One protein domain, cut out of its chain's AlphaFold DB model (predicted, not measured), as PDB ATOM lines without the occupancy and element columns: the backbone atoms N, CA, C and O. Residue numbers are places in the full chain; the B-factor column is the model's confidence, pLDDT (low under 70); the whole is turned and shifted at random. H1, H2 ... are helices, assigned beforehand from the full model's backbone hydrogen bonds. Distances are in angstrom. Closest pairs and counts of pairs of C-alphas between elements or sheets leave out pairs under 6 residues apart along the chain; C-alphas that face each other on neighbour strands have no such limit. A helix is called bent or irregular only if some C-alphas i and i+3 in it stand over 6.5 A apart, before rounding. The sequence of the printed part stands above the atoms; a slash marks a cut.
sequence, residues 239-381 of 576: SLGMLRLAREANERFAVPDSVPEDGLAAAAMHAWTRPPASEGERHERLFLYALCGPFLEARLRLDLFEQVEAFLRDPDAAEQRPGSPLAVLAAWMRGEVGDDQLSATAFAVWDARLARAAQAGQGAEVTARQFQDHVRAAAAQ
ATOM      1  N   SER A 239      -0.189  19.861 -33.266       94.31
ATOM      2  CA  SER A 239      -1.496  20.164 -33.849       94.31
ATOM      3  C   SER A 239      -2.638  20.156 -32.832       94.31
ATOM      4  O   SER A 239      -3.466  21.067 -32.844       94.31
ATOM      5  N   LEU A 240      -2.644  19.214 -31.883       88.75
ATOM      6  CA  LEU A 240      -3.630  19.178 -30.799       88.75
ATOM      7  C   LEU A 240      -3.445  20.360 -29.840       88.75
ATOM      8  O   LEU A 240      -4.417  21.003 -29.446       88.75
ATOM      9  N   GLY A 241      -2.194  20.698 -29.514       90.00
ATOM     10  CA  GLY A 241      -1.877  21.889 -28.721       90.00
ATOM     11  C   GLY A 241      -2.351  23.183 -29.393       90.00
ATOM     12  O   GLY A 241      -2.963  24.021 -28.736       90.00
ATOM     13  N   MET A 242      -2.149  23.310 -30.707       94.75
ATOM     14  CA  MET A 242      -2.659  24.434 -31.501       94.75
ATOM     15  C   MET A 242      -4.193  24.480 -31.532       94.75
ATOM     16  O   MET A 242      -4.767  25.564 -31.461       94.75
ATOM     17  N   LEU A 243      -4.870  23.329 -31.583       92.75
ATOM     18  CA  LEU A 243      -6.331  23.266 -31.521       92.75
ATOM     19  C   LEU A 243      -6.875  23.769 -30.177       92.75
ATOM     20  O   LEU A 243      -7.821  24.558 -30.168       92.75
ATOM     21  N   ARG A 244      -6.253  23.370 -29.056       90.19
ATOM     22  CA  ARG A 244      -6.581  23.900 -27.719       90.19
ATOM     23  C   ARG A 244      -6.403  25.418 -27.678       90.19
ATOM     24  O   ARG A 244      -7.334  26.126 -27.301       90.19
ATOM     25  N   LEU A 245      -5.251  25.908 -28.139       91.62
ATOM     26  CA  LEU A 245      -4.961  27.341 -28.222       91.62
ATOM     27  C   LEU A 245      -5.999  28.101 -29.038       91.62
ATOM     28  O   LEU A 245      -6.433  29.172 -28.636       91.62
ATOM     29  N   ALA A 246      -6.425  27.545 -30.170       92.00
ATOM     30  CA  ALA A 246      -7.415  28.180 -31.023       92.00
ATOM     31  C   ALA A 246      -8.764  28.357 -30.306       92.00
ATOM     32  O   ALA A 246      -9.459  29.337 -30.552       92.00
ATOM     33  N   ARG A 247      -9.150  27.428 -29.422       88.19
ATOM     34  CA  ARG A 247     -10.381  27.541 -28.629       88.19
ATOM     35  C   ARG A 247     -10.249  28.632 -27.566       88.19
ATOM     36  O   ARG A 247     -11.055  29.553 -27.556       88.19
ATOM     37  N   GLU A 248      -9.192  28.571 -26.760       87.00
ATOM     38  CA  GLU A 248      -8.929  29.546 -25.692       87.00
ATOM     39  C   GLU A 248      -8.746  30.966 -26.241       87.00
ATOM     40  O   GLU A 248      -9.245  31.938 -25.678       87.00
ATOM     41  N   ALA A 249      -8.052  31.104 -27.372       87.06
ATOM     42  CA  ALA A 249      -7.826  32.394 -27.998       87.06
ATOM     43  C   ALA A 249      -9.120  32.982 -28.586       87.06
ATOM     44  O   ALA A 249      -9.344  34.175 -28.432       87.06
ATOM     45  N   ASN A 250     -10.006  32.181 -29.190       81.94
ATOM     46  CA  ASN A 250     -11.278  32.701 -29.718       81.94
ATOM     47  C   ASN A 250     -12.241  33.188 -28.623       81.94
ATOM     48  O   ASN A 250     -13.101  34.013 -28.905       81.94
ATOM     49  N   GLU A 251     -12.092  32.717 -27.383       82.38
ATOM     50  CA  GLU A 251     -12.827  33.255 -26.229       82.38
ATOM     51  C   GLU A 251     -12.248  34.599 -25.749       82.38
ATOM     52  O   GLU A 251     -12.975  35.433 -25.211       82.38
ATOM     53  N   ARG A 252     -10.941  34.827 -25.945       83.06
ATOM     54  CA  ARG A 252     -10.219  36.020 -25.465       83.06
ATOM     55  C   ARG A 252     -10.136  37.152 -26.488       83.06
ATOM     56  O   ARG A 252     -10.185  38.319 -26.109       83.06
ATOM     57  N   PHE A 253      -9.942  36.826 -27.762       79.88
ATOM     58  CA  PHE A 253      -9.755  37.792 -28.839       79.88
ATOM     59  C   PHE A 253     -11.080  37.990 -29.573       79.88
ATOM     60  O   PHE A 253     -11.548  37.108 -30.291       79.88
ATOM     61  N   ALA A 254     -11.686  39.160 -29.374       69.62
ATOM     62  CA  ALA A 254     -12.888  39.559 -30.090       69.62
ATOM     63  C   ALA A 254     -12.596  39.805 -31.580       69.62
ATOM     64  O   ALA A 254     -11.460  40.070 -31.981       69.62
ATOM     65  N   VAL A 255     -13.649  39.756 -32.397       74.00
ATOM     66  CA  VAL A 255     -13.597  40.214 -33.790       74.00
ATOM     67  C   VAL A 255     -13.110  41.671 -33.810       74.00
ATOM     68  O   VAL A 255     -13.598  42.469 -33.010       74.00
ATOM     69  N   PRO A 256     -12.175  42.058 -34.698       77.69
ATOM     70  CA  PRO A 256     -11.687  43.431 -34.739       77.69
ATOM     71  C   PRO A 256     -12.819  44.426 -34.996       77.69
ATOM     72  O   PRO A 256     -13.514  44.289 -36.002       77.69
ATOM     73  N   ASP A 257     -12.908  45.495 -34.198       80.00
ATOM     74  CA  ASP A 257     -13.920  46.564 -34.345       80.00
ATOM     75  C   ASP A 257     -13.985  47.159 -35.765       80.00
ATOM     76  O   ASP A 257     -14.993  47.714 -36.198       80.00
ATOM     77  N   SER A 258     -12.882  47.058 -36.513       78.25
ATOM     78  CA  SER A 258     -12.769  47.530 -37.897       78.25
ATOM     79  C   SER A 258     -13.521  46.685 -38.937       78.25
ATOM     80  O   SER A 258     -13.570  47.082 -40.104       78.25
ATOM     81  N   VAL A 259     -14.077  45.532 -38.554       80.19
ATOM     82  CA  VAL A 259     -14.775  44.601 -39.449       80.19
ATOM     83  C   VAL A 259     -16.187  44.359 -38.915       80.19
ATOM     84  O   VAL A 259     -16.326  43.765 -37.849       80.19
ATOM     85  N   PRO A 260     -17.243  44.779 -39.637       80.56
ATOM     86  CA  PRO A 260     -18.616  44.463 -39.255       80.56
ATOM     87  C   PRO A 260     -18.816  42.946 -39.165       80.56
ATOM     88  O   PRO A 260     -18.318  42.225 -40.032       80.56
ATOM     89  N   GLU A 261     -19.575  42.470 -38.175       79.44
ATOM     90  CA  GLU A 261     -19.844  41.034 -37.980       79.44
ATOM     91  C   GLU A 261     -20.397  40.373 -39.256       79.44
ATOM     92  O   GLU A 261     -19.863  39.357 -39.704       79.44
ATOM     93  N   ASP A 262     -21.356  41.024 -39.924       77.50
ATOM     94  CA  ASP A 262     -21.965  40.555 -41.181       77.50
ATOM     95  C   ASP A 262     -20.959  40.457 -42.347       77.50
ATOM     96  O   ASP A 262     -21.150  39.708 -43.306       77.50
ATOM     97  N   GLY A 263     -19.857  41.208 -42.276       82.56
ATOM     98  CA  GLY A 263     -18.792  41.232 -43.279       82.56
ATOM     99  C   GLY A 263     -17.601  40.333 -42.948       82.56
ATOM    100  O   GLY A 263     -16.688  40.210 -43.770       82.56
ATOM    101  N   LEU A 264     -17.579  39.700 -41.771       84.56
ATOM    102  CA  LEU A 264     -16.402  38.995 -41.269       84.56
ATOM    103  C   LEU A 264     -16.022  37.793 -42.137       84.56
ATOM    104  O   LEU A 264     -14.853  37.639 -42.491       84.56
ATOM    105  N   ALA A 265     -16.995  36.964 -42.529       84.12
ATOM    106  CA  ALA A 265     -16.745  35.805 -43.389       84.12
ATOM    107  C   ALA A 265     -16.191  36.227 -44.761       84.12
ATOM    108  O   ALA A 265     -15.242  35.624 -45.270       84.12
ATOM    109  N   ALA A 266     -16.729  37.308 -45.335       86.00
ATOM    110  CA  ALA A 266     -16.269  37.854 -46.606       86.00
ATOM    111  C   ALA A 266     -14.855  38.446 -46.496       86.00
ATOM    112  O   ALA A 266     -14.005  38.166 -47.343       86.00
ATOM    113  N   ALA A 267     -14.567  39.203 -45.433       87.75
ATOM    114  CA  ALA A 267     -13.238  39.748 -45.164       87.75
ATOM    115  C   ALA A 267     -12.206  38.633 -44.927       87.75
ATOM    116  O   ALA A 267     -11.113  38.672 -45.497       87.75
ATOM    117  N   ALA A 268     -12.568  37.600 -44.160       88.31
ATOM    118  CA  ALA A 268     -11.735  36.425 -43.932       88.31
ATOM    119  C   ALA A 268     -11.474  35.660 -45.236       88.31
ATOM    120  O   ALA A 268     -10.338  35.267 -45.499       88.31
ATOM    121  N   MET A 269     -12.478  35.495 -46.100       86.56
ATOM    122  CA  MET A 269     -12.296  34.868 -47.411       86.56
ATOM    123  C   MET A 269     -11.381  35.717 -48.307       86.56
ATOM    124  O   MET A 269     -10.423  35.210 -48.889       86.56
ATOM    125  N   HIS A 270     -11.603  37.033 -48.367       85.31
ATOM    126  CA  HIS A 270     -10.778  37.958 -49.147       85.31
ATOM    127  C   HIS A 270      -9.325  38.019 -48.683       85.31
ATOM    128  O   HIS A 270      -8.429  38.073 -49.530       85.31
ATOM    129  N   ALA A 271      -9.072  37.939 -47.376       85.19
ATOM    130  CA  ALA A 271      -7.725  37.830 -46.831       85.19
ATOM    131  C   ALA A 271      -6.966  36.592 -47.369       85.19
ATOM    132  O   ALA A 271      -5.731  36.607 -47.396       85.19
ATOM    133  N   TRP A 272      -7.678  35.574 -47.884       79.94
ATOM    134  CA  TRP A 272      -7.094  34.354 -48.445       79.94
ATOM    135  C   TRP A 272      -6.816  34.473 -49.947       79.94
ATOM    136  O   TRP A 272      -5.812  33.954 -50.429       79.94
ATOM    137  N   THR A 273      -7.671  35.186 -50.689       79.06
ATOM    138  CA  THR A 273      -7.732  35.180 -52.170       79.06
ATOM    139  C   THR A 273      -6.423  35.427 -52.926       79.06
ATOM    140  O   THR A 273      -6.314  35.063 -54.098       79.06
ATOM    141  N   ARG A 274      -5.404  36.025 -52.302       78.56
ATOM    142  CA  ARG A 274      -4.092  36.188 -52.941       78.56
ATOM    143  C   ARG A 274      -3.337  34.860 -52.907       78.56
ATOM    144  O   ARG A 274      -3.086  34.385 -51.811       78.56
ATOM    145  N   PRO A 275      -2.882  34.285 -54.027       80.62
ATOM    146  CA  PRO A 275      -2.081  33.064 -53.976       80.62
ATOM    147  C   PRO A 275      -0.802  33.278 -53.136       80.62
ATOM    148  O   PRO A 275      -0.214  34.362 -53.215       80.62
ATOM    149  N   PRO A 276      -0.377  32.299 -52.314       86.12
ATOM    150  CA  PRO A 276       0.868  32.402 -51.555       86.12
ATOM    151  C   PRO A 276       2.073  32.418 -52.505       86.12
ATOM    152  O   PRO A 276       2.090  31.694 -53.501       86.12
ATOM    153  N   ALA A 277       3.094  33.224 -52.202       86.94
ATOM    154  CA  ALA A 277       4.306  33.325 -53.018       86.94
ATOM    155  C   ALA A 277       5.352  32.239 -52.697       86.94
ATOM    156  O   ALA A 277       6.341  32.110 -53.416       86.94
ATOM    157  N   SER A 278       5.171  31.483 -51.610       87.94
ATOM    158  CA  SER A 278       6.081  30.419 -51.159       87.94
ATOM    159  C   SER A 278       5.355  29.381 -50.292       87.94
ATOM    160  O   SER A 278       4.276  29.671 -49.772       87.94
ATOM    161  N   GLU A 279       5.959  28.200 -50.085       88.62
ATOM    162  CA  GLU A 279       5.447  27.187 -49.135       88.62
ATOM    163  C   GLU A 279       5.388  27.718 -47.702       88.62
ATOM    164  O   GLU A 279       4.396  27.488 -47.014       88.62
ATOM    165  N   GLY A 280       6.383  28.497 -47.266       90.88
ATOM    166  CA  GLY A 280       6.351  29.126 -45.945       90.88
ATOM    167  C   GLY A 280       5.164  30.081 -45.788       90.88
ATOM    168  O   GLY A 280       4.435  30.011 -44.805       90.88
ATOM    169  N   GLU A 281       4.897  30.923 -46.792       90.38
ATOM    170  CA  GLU A 281       3.729  31.813 -46.759       90.38
ATOM    171  C   GLU A 281       2.405  31.032 -46.782       90.38
ATOM    172  O   GLU A 281       1.448  31.426 -46.114       90.38
ATOM    173  N   ARG A 282       2.340  29.919 -47.526       90.81
ATOM    174  CA  ARG A 282       1.169  29.035 -47.547       90.81
ATOM    175  C   ARG A 282       0.883  28.471 -46.157       90.81
ATOM    176  O   ARG A 282      -0.235  28.628 -45.681       90.81
ATOM    177  N   HIS A 283       1.872  27.881 -45.487       93.06
ATOM    178  CA  HIS A 283       1.681  27.294 -44.156       93.06
ATOM    179  C   HIS A 283       1.446  28.350 -43.074       93.06
ATOM    180  O   HIS A 283       0.625  28.133 -42.190       93.06
ATOM    181  N   GLU A 284       2.059  29.531 -43.179       93.50
ATOM    182  CA  GLU A 284       1.724  30.660 -42.306       93.50
ATOM    183  C   GLU A 284       0.247  31.052 -42.438       93.50
ATOM    184  O   GLU A 284      -0.421  31.325 -41.442       93.50
ATOM    185  N   ARG A 285      -0.291  31.066 -43.663       92.06
ATOM    186  CA  ARG A 285      -1.721  31.309 -43.886       92.06
ATOM    187  C   ARG A 285      -2.566  30.177 -43.317       92.06
ATOM    188  O   ARG A 285      -3.497  30.476 -42.583       92.06
ATOM    189  N   LEU A 286      -2.240  28.910 -43.582       94.25
ATOM    190  CA  LEU A 286      -2.986  27.776 -43.012       94.25
ATOM    191  C   LEU A 286      -3.043  27.869 -41.481       94.25
ATOM    192  O   LEU A 286      -4.121  27.734 -40.908       94.25
ATOM    193  N   PHE A 287      -1.919  28.200 -40.838       95.75
ATOM    194  CA  PHE A 287      -1.841  28.413 -39.395       95.75
ATOM    195  C   PHE A 287      -2.754  29.545 -38.914       95.75
ATOM    196  O   PHE A 287      -3.585  29.329 -38.035       95.75
ATOM    197  N   LEU A 288      -2.631  30.738 -39.505       94.38
ATOM    198  CA  LEU A 288      -3.434  31.900 -39.115       94.38
ATOM    199  C   LEU A 288      -4.933  31.634 -39.260       94.38
ATOM    200  O   LEU A 288      -5.710  32.049 -38.411       94.38
ATOM    201  N   TYR A 289      -5.346  30.916 -40.302       92.19
ATOM    202  CA  TYR A 289      -6.752  30.572 -40.487       92.19
ATOM    203  C   TYR A 289      -7.219  29.505 -39.512       92.19
ATOM    204  O   TYR A 289      -8.285  29.653 -38.933       92.19
ATOM    205  N   ALA A 290      -6.440  28.451 -39.291       94.81
ATOM    206  CA  ALA A 290      -6.814  27.419 -38.332       94.81
ATOM    207  C   ALA A 290      -6.928  27.978 -36.899       94.81
ATOM    208  O   ALA A 290      -7.810  27.564 -36.144       94.81
ATOM    209  N   LEU A 291      -6.071  28.943 -36.541       95.25
ATOM    210  CA  LEU A 291      -6.068  29.578 -35.225       95.25
ATOM    211  C   LEU A 291      -7.151  30.662 -35.089       95.25
ATOM    212  O   LEU A 291      -7.985  30.583 -34.184       95.25
ATOM    213  N   CYS A 292      -7.149  31.647 -35.990       93.44
ATOM    214  CA  CYS A 292      -7.939  32.881 -35.890       93.44
ATOM    215  C   CYS A 292      -9.192  32.891 -36.785       93.44
ATOM    216  O   CYS A 292     -10.014  33.800 -36.701       93.44
ATOM    217  N   GLY A 293      -9.323  31.926 -37.698       89.88
ATOM    218  CA  GLY A 293     -10.390  31.890 -38.691       89.88
ATOM    219  C   GLY A 293     -11.760  31.622 -38.055       89.88
ATOM    220  O   GLY A 293     -11.919  30.640 -37.315       89.88
ATOM    221  N   PRO A 294     -12.774  32.448 -38.359       86.56
ATOM    222  CA  PRO A 294     -14.114  32.258 -37.826       86.56
ATOM    223  C   PRO A 294     -14.786  31.051 -38.499       86.56
ATOM    224  O   PRO A 294     -14.422  30.660 -39.605       86.56
ATOM    225  N   PHE A 295     -15.784  30.458 -37.844       86.62
ATOM    226  CA  PHE A 295     -16.663  29.433 -38.436       86.62
ATOM    227  C   PHE A 295     -15.982  28.140 -38.934       86.62
ATOM    228  O   PHE A 295     -16.596  27.367 -39.669       86.62
ATOM    229  N   LEU A 296     -14.728  27.876 -38.552       87.12
ATOM    230  CA  LEU A 296     -14.057  26.616 -38.869       87.12
ATOM    231  C   LEU A 296     -14.396  25.538 -37.842       87.12
ATOM    232  O   LEU A 296     -14.148  25.717 -36.648       87.12
ATOM    233  N   GLU A 297     -14.868  24.396 -38.334       88.56
ATOM    234  CA  GLU A 297     -15.061  23.179 -37.545       88.56
ATOM    235  C   GLU A 297     -13.743  22.673 -36.946       88.56
ATOM    236  O   GLU A 297     -12.677  22.775 -37.562       88.56
ATOM    237  N   ALA A 298     -13.823  22.057 -35.762       87.31
ATOM    238  CA  ALA A 298     -12.657  21.534 -35.051       87.31
ATOM    239  C   ALA A 298     -11.856  20.524 -35.888       87.31
ATOM    240  O   ALA A 298     -10.625  20.554 -35.869       87.31
ATOM    241  N   ARG A 299     -12.542  19.676 -36.672       89.38
ATOM    242  CA  ARG A 299     -11.893  18.697 -37.552       89.38
ATOM    243  C   ARG A 299     -11.053  19.373 -38.633       89.38
ATOM    244  O   ARG A 299      -9.872  19.070 -38.757       89.38
ATOM    245  N   LEU A 300     -11.632  20.341 -39.346       90.50
ATOM    246  CA  LEU A 300     -10.916  21.085 -40.381       90.50
ATOM    247  C   LEU A 300      -9.735  21.869 -39.793       90.50
ATOM    248  O   LEU A 300      -8.660  21.883 -40.384       90.50
ATOM    249  N   ARG A 301      -9.893  22.485 -38.613       94.31
ATOM    250  CA  ARG A 301      -8.776  23.152 -37.918       94.31
ATOM    251  C   ARG A 301      -7.633  22.184 -37.626       94.31
ATOM    252  O   ARG A 301      -6.481  22.526 -37.881       94.31
ATOM    253  N   LEU A 302      -7.947  20.988 -37.127       92.56
ATOM    254  CA  LEU A 302      -6.944  19.966 -36.845       92.56
ATOM    255  C   LEU A 302      -6.195  19.546 -38.116       92.56
ATOM    256  O   LEU A 302      -4.968  19.566 -38.112       92.56
ATOM    257  N   ASP A 303      -6.907  19.275 -39.213       91.94
ATOM    258  CA  ASP A 303      -6.293  18.882 -40.493       91.94
ATOM    259  C   ASP A 303      -5.348  19.976 -41.045       91.94
ATOM    260  O   ASP A 303      -4.308  19.687 -41.646       91.94
ATOM    261  N   LEU A 304      -5.684  21.256 -40.844       94.88
ATOM    262  CA  LEU A 304      -4.817  22.383 -41.205       94.88
ATOM    263  C   LEU A 304      -3.584  22.465 -40.294       94.88
ATOM    264  O   LEU A 304      -2.470  22.663 -40.778       94.88
ATOM    265  N   PHE A 305      -3.764  22.293 -38.984       96.50
ATOM    266  CA  PHE A 305      -2.664  22.291 -38.024       96.50
ATOM    267  C   PHE A 305      -1.701  21.120 -38.228       96.50
ATOM    268  O   PHE A 305      -0.497  21.306 -38.071       96.50
ATOM    269  N   GLU A 306      -2.188  19.944 -38.624       94.38
ATOM    270  CA  GLU A 306      -1.349  18.793 -38.973       94.38
ATOM    271  C   GLU A 306      -0.461  19.079 -40.190       94.38
ATOM    272  O   GLU A 306       0.725  18.741 -40.177       94.38
ATOM    273  N   GLN A 307      -0.985  19.765 -41.211       94.44
ATOM    274  CA  GLN A 307      -0.186  20.195 -42.367       94.44
ATOM    275  C   GLN A 307       0.907  21.189 -41.962       94.44
ATOM    276  O   GLN A 307       2.060  21.054 -42.373       94.44
ATOM    277  N   VAL A 308       0.563  22.173 -41.126       95.38
ATOM    278  CA  VAL A 308       1.525  23.153 -40.603       95.38
ATOM    279  C   VAL A 308       2.594  22.473 -39.751       95.38
ATOM    280  O   VAL A 308       3.779  22.748 -39.925       95.38
ATOM    281  N   GLU A 309       2.205  21.561 -38.861       94.94
ATOM    282  CA  GLU A 309       3.144  20.798 -38.041       94.94
ATOM    283  C   GLU A 309       4.079  19.943 -38.905       94.94
ATOM    284  O   GLU A 309       5.286  19.941 -38.669       94.94
ATOM    285  N   ALA A 310       3.553  19.247 -39.918       92.62
ATOM    286  CA  ALA A 310       4.358  18.446 -40.836       92.62
ATOM    287  C   ALA A 310       5.390  19.302 -41.584       92.62
ATOM    288  O   ALA A 310       6.549  18.903 -41.685       92.62
ATOM    289  N   PHE A 311       4.995  20.495 -42.038       93.25
ATOM    290  CA  PHE A 311       5.900  21.456 -42.668       93.25
ATOM    291  C   PHE A 311       6.998  21.935 -41.711       93.25
ATOM    292  O   PHE A 311       8.166  21.964 -42.079       93.25
ATOM    293  N   LEU A 312       6.650  22.261 -40.465       93.12
ATOM    294  CA  LEU A 312       7.603  22.756 -39.465       93.12
ATOM    295  C   LEU A 312       8.571  21.698 -38.924       93.12
ATOM    296  O   LEU A 312       9.577  22.052 -38.311       93.12
ATOM    297  N   ARG A 313       8.284  20.408 -39.131       90.25
ATOM    298  CA  ARG A 313       9.206  19.313 -38.799       90.25
ATOM    299  C   ARG A 313      10.357  19.183 -39.800       90.25
ATOM    300  O   ARG A 313      11.347  18.533 -39.470       90.25
ATOM    301  N   ASP A 314      10.242  19.776 -40.987       86.75
ATOM    302  CA  ASP A 314      11.326  19.809 -41.966       86.75
ATOM    303  C   ASP A 314      12.393  20.842 -41.537       86.75
ATOM    304  O   ASP A 314      12.082  22.031 -41.420       86.75
ATOM    305  N   PRO A 315      13.651  20.434 -41.281       75.31
ATOM    306  CA  PRO A 315      14.713  21.361 -40.893       75.31
ATOM    307  C   PRO A 315      15.018  22.418 -41.964       75.31
ATOM    308  O   PRO A 315      15.451  23.515 -41.610       75.31
ATOM    309  N   ASP A 316      14.751  22.141 -43.245       77.12
ATOM    310  CA  ASP A 316      14.963  23.097 -44.338       77.12
ATOM    311  C   ASP A 316      13.821  24.128 -44.428       77.12
ATOM    312  O   ASP A 316      13.994  25.223 -44.968       77.12
ATOM    313  N   ALA A 317      12.662  23.838 -43.822       70.88
ATOM    314  CA  ALA A 317      11.559  24.789 -43.684       70.88
ATOM    315  C   ALA A 317      11.830  25.884 -42.632       70.88
ATOM    316  O   ALA A 317      11.007  26.792 -42.463       70.88
ATOM    317  N   ALA A 318      12.968  25.817 -41.926       53.47
ATOM    318  CA  ALA A 318      13.344  26.712 -40.834       53.47
ATOM    319  C   ALA A 318      13.955  28.058 -41.276       53.47
ATOM    320  O   ALA A 318      14.139  28.937 -40.429       53.47
ATOM    321  N   GLU A 319      14.212  28.286 -42.571       64.69
ATOM    322  CA  GLU A 319      14.589  29.611 -43.104       64.69
ATOM    323  C   GLU A 319      13.373  30.557 -43.186       64.69
ATOM    324  O   GLU A 319      12.990  31.074 -44.239       64.69
ATOM    325  N   GLN A 320      12.715  30.774 -42.050       69.81
ATOM    326  CA  GLN A 320      11.531  31.617 -41.954       69.81
ATOM    327  C   GLN A 320      11.923  33.068 -41.708       69.81
ATOM    328  O   GLN A 320      12.937  33.373 -41.077       69.81
ATOM    329  N   ARG A 321      11.098  33.994 -42.208       78.62
ATOM    330  CA  ARG A 321      11.312  35.425 -41.980       78.62
ATOM    331  C   ARG A 321      11.228  35.704 -40.471       78.62
ATOM    332  O   ARG A 321      10.196  35.389 -39.876       78.62
ATOM    333  N   PRO A 322      12.256  36.309 -39.850       84.25
ATOM    334  CA  PRO A 322      12.207  36.657 -38.435       84.25
ATOM    335  C   PRO A 322      10.962  37.487 -38.109       84.25
ATOM    336  O   PRO A 322      10.636  38.430 -38.830       84.25
ATOM    337  N   GLY A 323      10.263  37.123 -37.031       83.19
ATOM    338  CA  GLY A 323       9.054  37.815 -36.574       83.19
ATOM    339  C   GLY A 323       7.763  37.460 -37.318       83.19
ATOM    340  O   GLY A 323       6.728  38.053 -37.026       83.19
ATOM    341  N   SER A 324       7.783  36.513 -38.260       91.56
ATOM    342  CA  SER A 324       6.544  36.010 -38.858       91.56
ATOM    343  C   SER A 324       5.785  35.088 -37.879       91.56
ATOM    344  O   SER A 324       6.427  34.440 -37.045       91.56
ATOM    345  N   PRO A 325       4.440  34.985 -37.954       94.31
ATOM    346  CA  PRO A 325       3.663  34.077 -37.102       94.31
ATOM    347  C   PRO A 325       4.151  32.631 -37.142       94.31
ATOM    348  O   PRO A 325       4.155  31.955 -36.119       94.31
ATOM    349  N   LEU A 326       4.611  32.171 -38.308       94.12
ATOM    350  CA  LEU A 326       5.138  30.820 -38.467       94.12
ATOM    351  C   LEU A 326       6.467  30.634 -37.712       94.12
ATOM    352  O   LEU A 326       6.669  29.597 -37.082       94.12
ATOM    353  N   ALA A 327       7.321  31.664 -37.679       92.88
ATOM    354  CA  ALA A 327       8.572  31.639 -36.919       92.88
ATOM    355  C   ALA A 327       8.314  31.618 -35.403       92.88
ATOM    356  O   ALA A 327       8.989  30.897 -34.664       92.88
ATOM    357  N   VAL A 328       7.310  32.373 -34.940       94.69
ATOM    358  CA  VAL A 328       6.868  32.351 -33.535       94.69
ATOM    359  C   VAL A 328       6.237  31.005 -33.183       94.69
ATOM    360  O   VAL A 328       6.529  30.467 -32.118       94.69
ATOM    361  N   LEU A 329       5.456  30.409 -34.090       95.25
ATOM    362  CA  LEU A 329       4.924  29.058 -33.915       95.25
ATOM    363  C   LEU A 329       6.047  28.020 -33.795       95.25
ATOM    364  O   LEU A 329       6.004  27.173 -32.907       95.25
ATOM    365  N   ALA A 330       7.078  28.099 -34.637       93.75
ATOM    366  CA  ALA A 330       8.222  27.197 -34.556       93.75
ATOM    367  C   ALA A 330       8.960  27.323 -33.206       93.75
ATOM    368  O   ALA A 330       9.358  26.312 -32.628       93.75
ATOM    369  N   ALA A 331       9.115  28.544 -32.681       92.56
ATOM    370  CA  ALA A 331       9.680  28.788 -31.350       92.56
ATOM    371  C   ALA A 331       8.779  28.249 -30.223       92.56
ATOM    372  O   ALA A 331       9.260  27.590 -29.301       92.56
ATOM    373  N   TRP A 332       7.461  28.436 -30.334       94.56
ATOM    374  CA  TRP A 332       6.474  27.864 -29.414       94.56
ATOM    375  C   TRP A 332       6.511  26.328 -29.406       94.56
ATOM    376  O   TRP A 332       6.527  25.711 -28.343       94.56
ATOM    377  N   MET A 333       6.640  25.681 -30.572       92.56
ATOM    378  CA  MET A 333       6.767  24.219 -30.663       92.56
ATOM    379  C   MET A 333       8.000  23.686 -29.916       92.56
ATOM    380  O   MET A 333       7.955  22.562 -29.406       92.56
ATOM    381  N   ARG A 334       9.068  24.493 -29.818       92.12
ATOM    382  CA  ARG A 334      10.289  24.207 -29.043       92.12
ATOM    383  C   ARG A 334      10.204  24.622 -27.567       92.12
ATOM    384  O   ARG A 334      11.129  24.334 -26.817       92.12
ATOM    385  N   GLY A 335       9.112  25.260 -27.140       91.94
ATOM    386  CA  GLY A 335       8.932  25.759 -25.772       91.94
ATOM    387  C   GLY A 335       9.693  27.053 -25.466       91.94
ATOM    388  O   GLY A 335       9.869  27.394 -24.303       91.94
ATOM    389  N   GLU A 336      10.159  27.774 -26.489       94.38
ATOM    390  CA  GLU A 336      10.883  29.048 -26.335       94.38
ATOM    391  C   GLU A 336       9.932  30.240 -26.147       94.38
ATOM    392  O   GLU A 336      10.344  31.308 -25.698       94.38
ATOM    393  N   VAL A 337       8.662  30.064 -26.518       94.81
ATOM    394  CA  VAL A 337       7.608  31.083 -26.506       94.81
ATOM    395  C   VAL A 337       6.358  30.501 -25.847       94.81
ATOM    396  O   VAL A 337       6.020  29.346 -26.094       94.81
ATOM    397  N   GLY A 338       5.675  31.297 -25.020       92.81
ATOM    398  CA  GLY A 338       4.424  30.911 -24.363       92.81
ATOM    399  C   GLY A 338       3.171  31.119 -25.223       92.81
ATOM    400  O   GLY A 338       3.190  31.829 -26.231       92.81
ATOM    401  N   ASP A 339       2.067  30.524 -24.773       93.62
ATOM    402  CA  ASP A 339       0.754  30.517 -25.434       93.62
ATOM    403  C   ASP A 339       0.236  31.932 -25.772       93.62
ATOM    404  O   ASP A 339      -0.210  32.191 -26.897       93.62
ATOM    405  N   ASP A 340       0.370  32.876 -24.835       92.88
ATOM    406  CA  ASP A 340      -0.116  34.254 -24.993       92.88
ATOM    407  C   ASP A 340       0.645  35.019 -26.083       92.88
ATOM    408  O   ASP A 340       0.043  35.734 -26.886       92.88
ATOM    409  N   GLN A 341       1.967  34.848 -26.161       94.31
ATOM    410  CA  GLN A 341       2.791  35.534 -27.158       94.31
ATOM    411  C   GLN A 341       2.531  34.996 -28.571       94.31
ATOM    412  O   GLN A 341       2.472  35.785 -29.522       94.31
ATOM    413  N   LEU A 342       2.353  33.676 -28.721       95.44
ATOM    414  CA  LEU A 342       1.970  33.072 -29.999       95.44
ATOM    415  C   LEU A 342       0.616  33.616 -30.465       95.44
ATOM    416  O   LEU A 342       0.502  34.103 -31.592       95.44
ATOM    417  N   SER A 343      -0.379  33.582 -29.577       94.62
ATOM    418  CA  SER A 343      -1.744  34.023 -29.871       94.62
ATOM    419  C   SER A 343      -1.777  35.509 -30.231       94.62
ATOM    420  O   SER A 343      -2.251  35.864 -31.306       94.62
ATOM    421  N   ALA A 344      -1.168  36.374 -29.416       93.38
ATOM    422  CA  ALA A 344      -1.118  37.812 -29.678       93.38
ATOM    423  C   ALA A 344      -0.445  38.144 -31.022       93.38
ATOM    424  O   ALA A 344      -0.930  38.996 -31.766       93.38
ATOM    425  N   THR A 345       0.645  37.449 -31.370       94.81
ATOM    426  CA  THR A 345       1.331  37.659 -32.656       94.81
ATOM    427  C   THR A 345       0.453  37.234 -33.832       94.81
ATOM    428  O   THR A 345       0.358  37.951 -34.831       94.81
ATOM    429  N   ALA A 346      -0.190  36.069 -33.727       95.06
ATOM    430  CA  ALA A 346      -1.056  35.545 -34.772       95.06
ATOM    431  C   ALA A 346      -2.274  36.453 -35.004       95.06
ATOM    432  O   ALA A 346      -2.514  36.859 -36.143       95.06
ATOM    433  N   PHE A 347      -2.973  36.846 -33.933       94.00
ATOM    434  CA  PHE A 347      -4.141  37.725 -34.015       94.00
ATOM    435  C   PHE A 347      -3.778  39.127 -34.517       94.00
ATOM    436  O   PHE A 347      -4.437  39.624 -35.422       94.00
ATOM    437  N   ALA A 348      -2.656  39.721 -34.095       93.06
ATOM    438  CA  ALA A 348      -2.226  41.016 -34.635       93.06
ATOM    439  C   ALA A 348      -2.005  40.985 -36.164       93.06
ATOM    440  O   ALA A 348      -2.364  41.922 -36.885       93.06
ATOM    441  N   VAL A 349      -1.423  39.898 -36.688       93.38
ATOM    442  CA  VAL A 349      -1.242  39.723 -38.138       93.38
ATOM    443  C   VAL A 349      -2.572  39.444 -38.837       93.38
ATOM    444  O   VAL A 349      -2.785  39.934 -39.952       93.38
ATOM    445  N   TRP A 350      -3.451  38.670 -38.203       92.94
ATOM    446  CA  TRP A 350      -4.789  38.370 -38.698       92.94
ATOM    447  C   TRP A 350      -5.648  39.630 -38.824       92.94
ATOM    448  O   TRP A 350      -6.138  39.919 -39.916       92.94
ATOM    449  N   ASP A 351      -5.714  40.447 -37.779       91.81
ATOM    450  CA  ASP A 351      -6.482  41.691 -37.733       91.81
ATOM    451  C   ASP A 351      -6.026  42.663 -38.822       91.81
ATOM    452  O   ASP A 351      -6.830  43.206 -39.582       91.81
ATOM    453  N   ALA A 352      -4.710  42.811 -38.994       91.38
ATOM    454  CA  ALA A 352      -4.147  43.645 -40.050       91.38
ATOM    455  C   ALA A 352      -4.468  43.119 -41.465       91.38
ATOM    456  O   ALA A 352      -4.464  43.882 -42.440       91.38
ATOM    457  N   ARG A 353      -4.693  41.809 -41.634       90.94
ATOM    458  CA  ARG A 353      -5.144  41.221 -42.908       90.94
ATOM    459  C   ARG A 353      -6.636  41.445 -43.112       90.94
ATOM    460  O   ARG A 353      -7.008  41.886 -44.198       90.94
ATOM    461  N   LEU A 354      -7.447  41.208 -42.085       89.88
ATOM    462  CA  LEU A 354      -8.888  41.426 -42.124       89.88
ATOM    463  C   LEU A 354      -9.238  42.888 -42.411       89.88
ATOM    464  O   LEU A 354      -9.996  43.147 -43.340       89.88
ATOM    465  N   ALA A 355      -8.615  43.846 -41.720       88.94
ATOM    466  CA  ALA A 355      -8.850  45.273 -41.945       88.94
ATOM    467  C   ALA A 355      -8.531  45.696 -43.393       88.94
ATOM    468  O   ALA A 355      -9.291  46.430 -44.025       88.94
ATOM    469  N   ARG A 356      -7.431  45.182 -43.967       88.75
ATOM    470  CA  ARG A 356      -7.081  45.425 -45.380       88.75
ATOM    471  C   ARG A 356      -8.058  44.762 -46.350       88.75
ATOM    472  O   ARG A 356      -8.337  45.330 -47.402       88.75
ATOM    473  N   ALA A 357      -8.549  43.569 -46.023       87.69
ATOM    474  CA  ALA A 357      -9.518  42.850 -46.841       87.69
ATOM    475  C   ALA A 357     -10.896  43.534 -46.825       87.69
ATOM    476  O   ALA A 357     -11.493  43.701 -47.885       87.69
ATOM    477  N   ALA A 358     -11.343  44.011 -45.661       85.00
ATOM    478  CA  ALA A 358     -12.589  44.758 -45.493       85.00
ATOM    479  C   ALA A 358     -12.594  46.078 -46.287       85.00
ATOM    480  O   ALA A 358     -13.610  46.452 -46.864       85.00
ATOM    481  N   GLN A 359     -11.444  46.754 -46.396       84.44
ATOM    482  CA  GLN A 359     -11.294  47.933 -47.262       84.44
ATOM    483  C   GLN A 359     -11.345  47.595 -48.763       84.44
ATOM    484  O   GLN A 359     -11.664  48.461 -49.574       84.44
ATOM    485  N   ALA A 360     -10.996  46.363 -49.144       78.62
ATOM    486  CA  ALA A 360     -10.860  45.942 -50.538       78.62
ATOM    487  C   ALA A 360     -12.123  45.284 -51.123       78.62
ATOM    488  O   ALA A 360     -12.240  45.207 -52.346       78.62
ATOM    489  N   GLY A 361     -13.046  44.803 -50.286       63.84
ATOM    490  CA  GLY A 361     -14.251  44.101 -50.721       63.84
ATOM    491  C   GLY A 361     -15.480  44.543 -49.937       63.84
ATOM    492  O   GLY A 361     -15.613  44.222 -48.761       63.84
ATOM    493  N   GLN A 362     -16.400  45.241 -50.603       57.22
ATOM    494  CA  GLN A 362     -17.762  45.459 -50.116       57.22
ATOM    495  C   GLN A 362     -18.734  44.677 -51.007       57.22
ATOM    496  O   GLN A 362     -18.727  44.861 -52.224       57.22
ATOM    497  N   GLY A 363     -19.589  43.842 -50.404       58.78
ATOM    498  CA  GLY A 363     -20.912  43.563 -50.980       58.78
ATOM    499  C   GLY A 363     -21.307  42.117 -51.284       58.78
ATOM    500  O   GLY A 363     -22.387  41.936 -51.836       58.78
ATOM    501  N   ALA A 364     -20.513  41.096 -50.949       69.25
ATOM    502  CA  ALA A 364     -20.960  39.705 -51.082       69.25
ATOM    503  C   ALA A 364     -21.151  39.062 -49.705       69.25
ATOM    504  O   ALA A 364     -20.191  38.930 -48.950       69.25
ATOM    505  N   GLU A 365     -22.382  38.646 -49.398       79.12
ATOM    506  CA  GLU A 365     -22.644  37.745 -48.276       79.12
ATOM    507  C   GLU A 365     -21.960  36.403 -48.551       79.12
ATOM    508  O   GLU A 365     -22.179  35.769 -49.587       79.12
ATOM    509  N   VAL A 366     -21.099  35.984 -47.626       82.88
ATOM    510  CA  VAL A 366     -20.415  34.691 -47.669       82.88
ATOM    511  C   VAL A 366     -20.935  33.864 -46.507       82.88
ATOM    512  O   VAL A 366     -20.786  34.239 -45.349       82.88
ATOM    513  N   THR A 367     -21.536  32.721 -46.816       84.06
ATOM    514  CA  THR A 367     -21.997  31.773 -45.797       84.06
ATOM    515  C   THR A 367     -20.813  31.058 -45.136       84.06
ATOM    516  O   THR A 367     -19.764  30.862 -45.755       84.06
ATOM    517  N   ALA A 368     -20.994  30.585 -43.897       80.62
ATOM    518  CA  ALA A 368     -19.988  29.785 -43.186       80.62
ATOM    519  C   ALA A 368     -19.515  28.568 -44.005       80.62
ATOM    520  O   ALA A 368     -18.319  28.296 -44.084       80.62
ATOM    521  N   ARG A 369     -20.441  27.887 -44.692       84.44
ATOM    522  CA  ARG A 369     -20.124  26.747 -45.564       84.44
ATOM    523  C   ARG A 369     -19.243  27.148 -46.748       84.44
ATOM    524  O   ARG A 369     -18.231  26.502 -46.992       84.44
ATOM    525  N   GLN A 370     -19.574  28.238 -47.444       86.25
ATOM    526  CA  GLN A 370     -18.747  28.746 -48.548       86.25
ATOM    527  C   GLN A 370     -17.340  29.123 -48.077       86.25
ATOM    528  O   GLN A 370     -16.367  28.874 -48.789       86.25
ATOM    529  N   PHE A 371     -17.222  29.688 -46.874       85.50
ATOM    530  CA  PHE A 371     -15.927  29.977 -46.269       85.50
ATOM    531  C   PHE A 371     -15.121  28.695 -46.004       85.50
ATOM    532  O   PHE A 371     -13.961  28.611 -46.406       85.50
ATOM    533  N   GLN A 372     -15.728  27.670 -45.399       85.19
ATOM    534  CA  GLN A 372     -15.063  26.385 -45.158       85.19
ATOM    535  C   GLN A 372     -14.636  25.694 -46.461       85.19
ATOM    536  O   GLN A 372     -13.496  25.239 -46.569       85.19
ATOM    537  N   ASP A 373     -15.511  25.662 -47.468       87.75
ATOM    538  CA  ASP A 373     -15.207  25.093 -48.784       87.75
ATOM    539  C   ASP A 373     -14.054  25.847 -49.459       87.75
ATOM    540  O   ASP A 373     -13.158  25.234 -50.047       87.75
ATOM    541  N   HIS A 374     -14.015  27.176 -49.311       87.00
ATOM    542  CA  HIS A 374     -12.901  27.990 -49.787       87.00
ATOM    543  C   HIS A 374     -11.590  27.619 -49.092       87.00
ATOM    544  O   HIS A 374     -10.581  27.436 -49.770       87.00
ATOM    545  N   VAL A 375     -11.597  27.466 -47.763       86.00
ATOM    546  CA  VAL A 375     -10.412  27.077 -46.980       86.00
ATOM    547  C   VAL A 375      -9.933  25.671 -47.356       86.00
ATOM    548  O   VAL A 375      -8.731  25.469 -47.530       86.00
ATOM    549  N   ARG A 376     -10.843  24.713 -47.573       88.00
ATOM    550  CA  ARG A 376     -10.500  23.363 -48.060       88.00
ATOM    551  C   ARG A 376      -9.858  23.411 -49.446       88.00
ATOM    552  O   ARG A 376      -8.784  22.847 -49.651       88.00
ATOM    553  N   ALA A 377     -10.477  24.126 -50.387       87.44
ATOM    554  CA  ALA A 377      -9.949  24.278 -51.741       87.44
ATOM    555  C   ALA A 377      -8.572  24.952 -51.731       87.44
ATOM    556  O   ALA A 377      -7.656  24.526 -52.428       87.44
ATOM    557  N   ALA A 378      -8.414  25.982 -50.909       81.31
ATOM    558  CA  ALA A 378      -7.168  26.689 -50.690       81.31
ATOM    559  C   ALA A 378      -6.055  25.814 -50.101       81.31
ATOM    560  O   ALA A 378      -4.919  25.870 -50.574       81.31
ATOM    561  N   ALA A 379      -6.370  25.007 -49.088       83.88
ATOM    562  CA  ALA A 379      -5.427  24.066 -48.500       83.88
ATOM    563  C   ALA A 379      -4.956  23.036 -49.536       83.88
ATOM    564  O   ALA A 379      -3.777  22.695 -49.563       83.88
ATOM    565  N   ALA A 380      -5.838  22.620 -50.448       84.81
ATOM    566  CA  ALA A 380      -5.526  21.683 -51.524       84.81
ATOM    567  C   ALA A 380      -4.827  22.312 -52.747       84.81
ATOM    568  O   ALA A 380      -4.339  21.577 -53.608       84.81
ATOM    569  N   GLN A 381      -4.772  23.646 -52.868       79.62
ATOM    570  CA  GLN A 381      -4.175  24.285 -54.041       79.62
ATOM    571  C   GLN A 381      -2.671  23.984 -54.113       79.62
ATOM    572  O   GLN A 381      -1.927  24.347 -53.194       79.62
TER     573      GLN A 381
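Overview. This is residues 239 to 381 of the 576 residues of the protein "DUF4384 domain-containing protein" of Desulfocurvibacter africanus subsp. africanus str. Walvis Bay (UniProt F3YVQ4). A compact cluster of helices is built round H3: H4 folds back along one side of H3, and the long H7 crosses the other side. H1 packs on residues 290 to 292 of H3 and, with its own residues 239 to 243, on H4; H6 folds back beside residues 339 to 349 of H7, and H2 packs about perpendicular on residues 353 to 358 of H7, with H8 beside H2. The 143 printed residues have eight named helices, H1 to H8 in chain order, and no named strand, all helix in class. The radius of gyration of the C-alphas is 14.3 A, and the spans are 43 by 31 by 28 A.

Arrangement. Start at H1, residues 239 to 252: it touches H3, residues 279 to 292, with 290 to 292 of H3 alone, closest C-alphas Ala 246 and Leu 291, 4.6 A, at a steep tilt of 49 degrees. Next find H2, residues 261 to 272, irregular, with C-alphas 262 and 265 7.4 A apart. H3 and H4, residues 298 to 312, form a hairpin, closest C-alphas Ala 290 and Arg 301, 4.7 A. H5, residues 315 to 318, is close but not clearly touching H4: C-alphas Phe 311 and Ala 317, 6.6 A. H6, residues 325 to 333, and H7, residues 339 to 360, form a hairpin, where 339 to 349 alone of H7 touch H6, closest C-alphas Pro 325 and Ala 346, 5.5 A. H7 touches H3 about perpendicular, 82 degrees, residues 346 to 350 alone meeting 288 to 292 alone, closest C-alphas Ala 346 and Leu 288, 6.1 A. Residues 353 to 358 alone of H7 touch H2, closest C-alphas Ala 358 and Ala 267, 5.1 A. H8, residues 368 to 380, touches H2 at a shallow tilt of 11 degrees, closest C-alphas Phe 371 and Met 269, 6.2 A. Every O i to N i+4 pair is within hydrogen-bond range in H1, H3, H4, H6 and H8, but 5 of 8 in H2 and 17 of 18 in H7; H5 is too short for one.

Along the chain. Find C-alpha 239 at (-1.496, 20.164, -33.849), where H1 begins. H7 runs 31.7 A from C-alpha 339 at (0.754, 30.517, -25.434), H4 20.8 A. H8 ends at C-alpha 380, (-5.526, 21.683, -51.524).

Size, cuts and confidence. The C-alphas farthest apart, Pro 315 and Gly 363, are 43.2 A apart. The printed part has no cut and no long link. Confidence is under 70 at residue 254, 318 to 320 and 361 to 364.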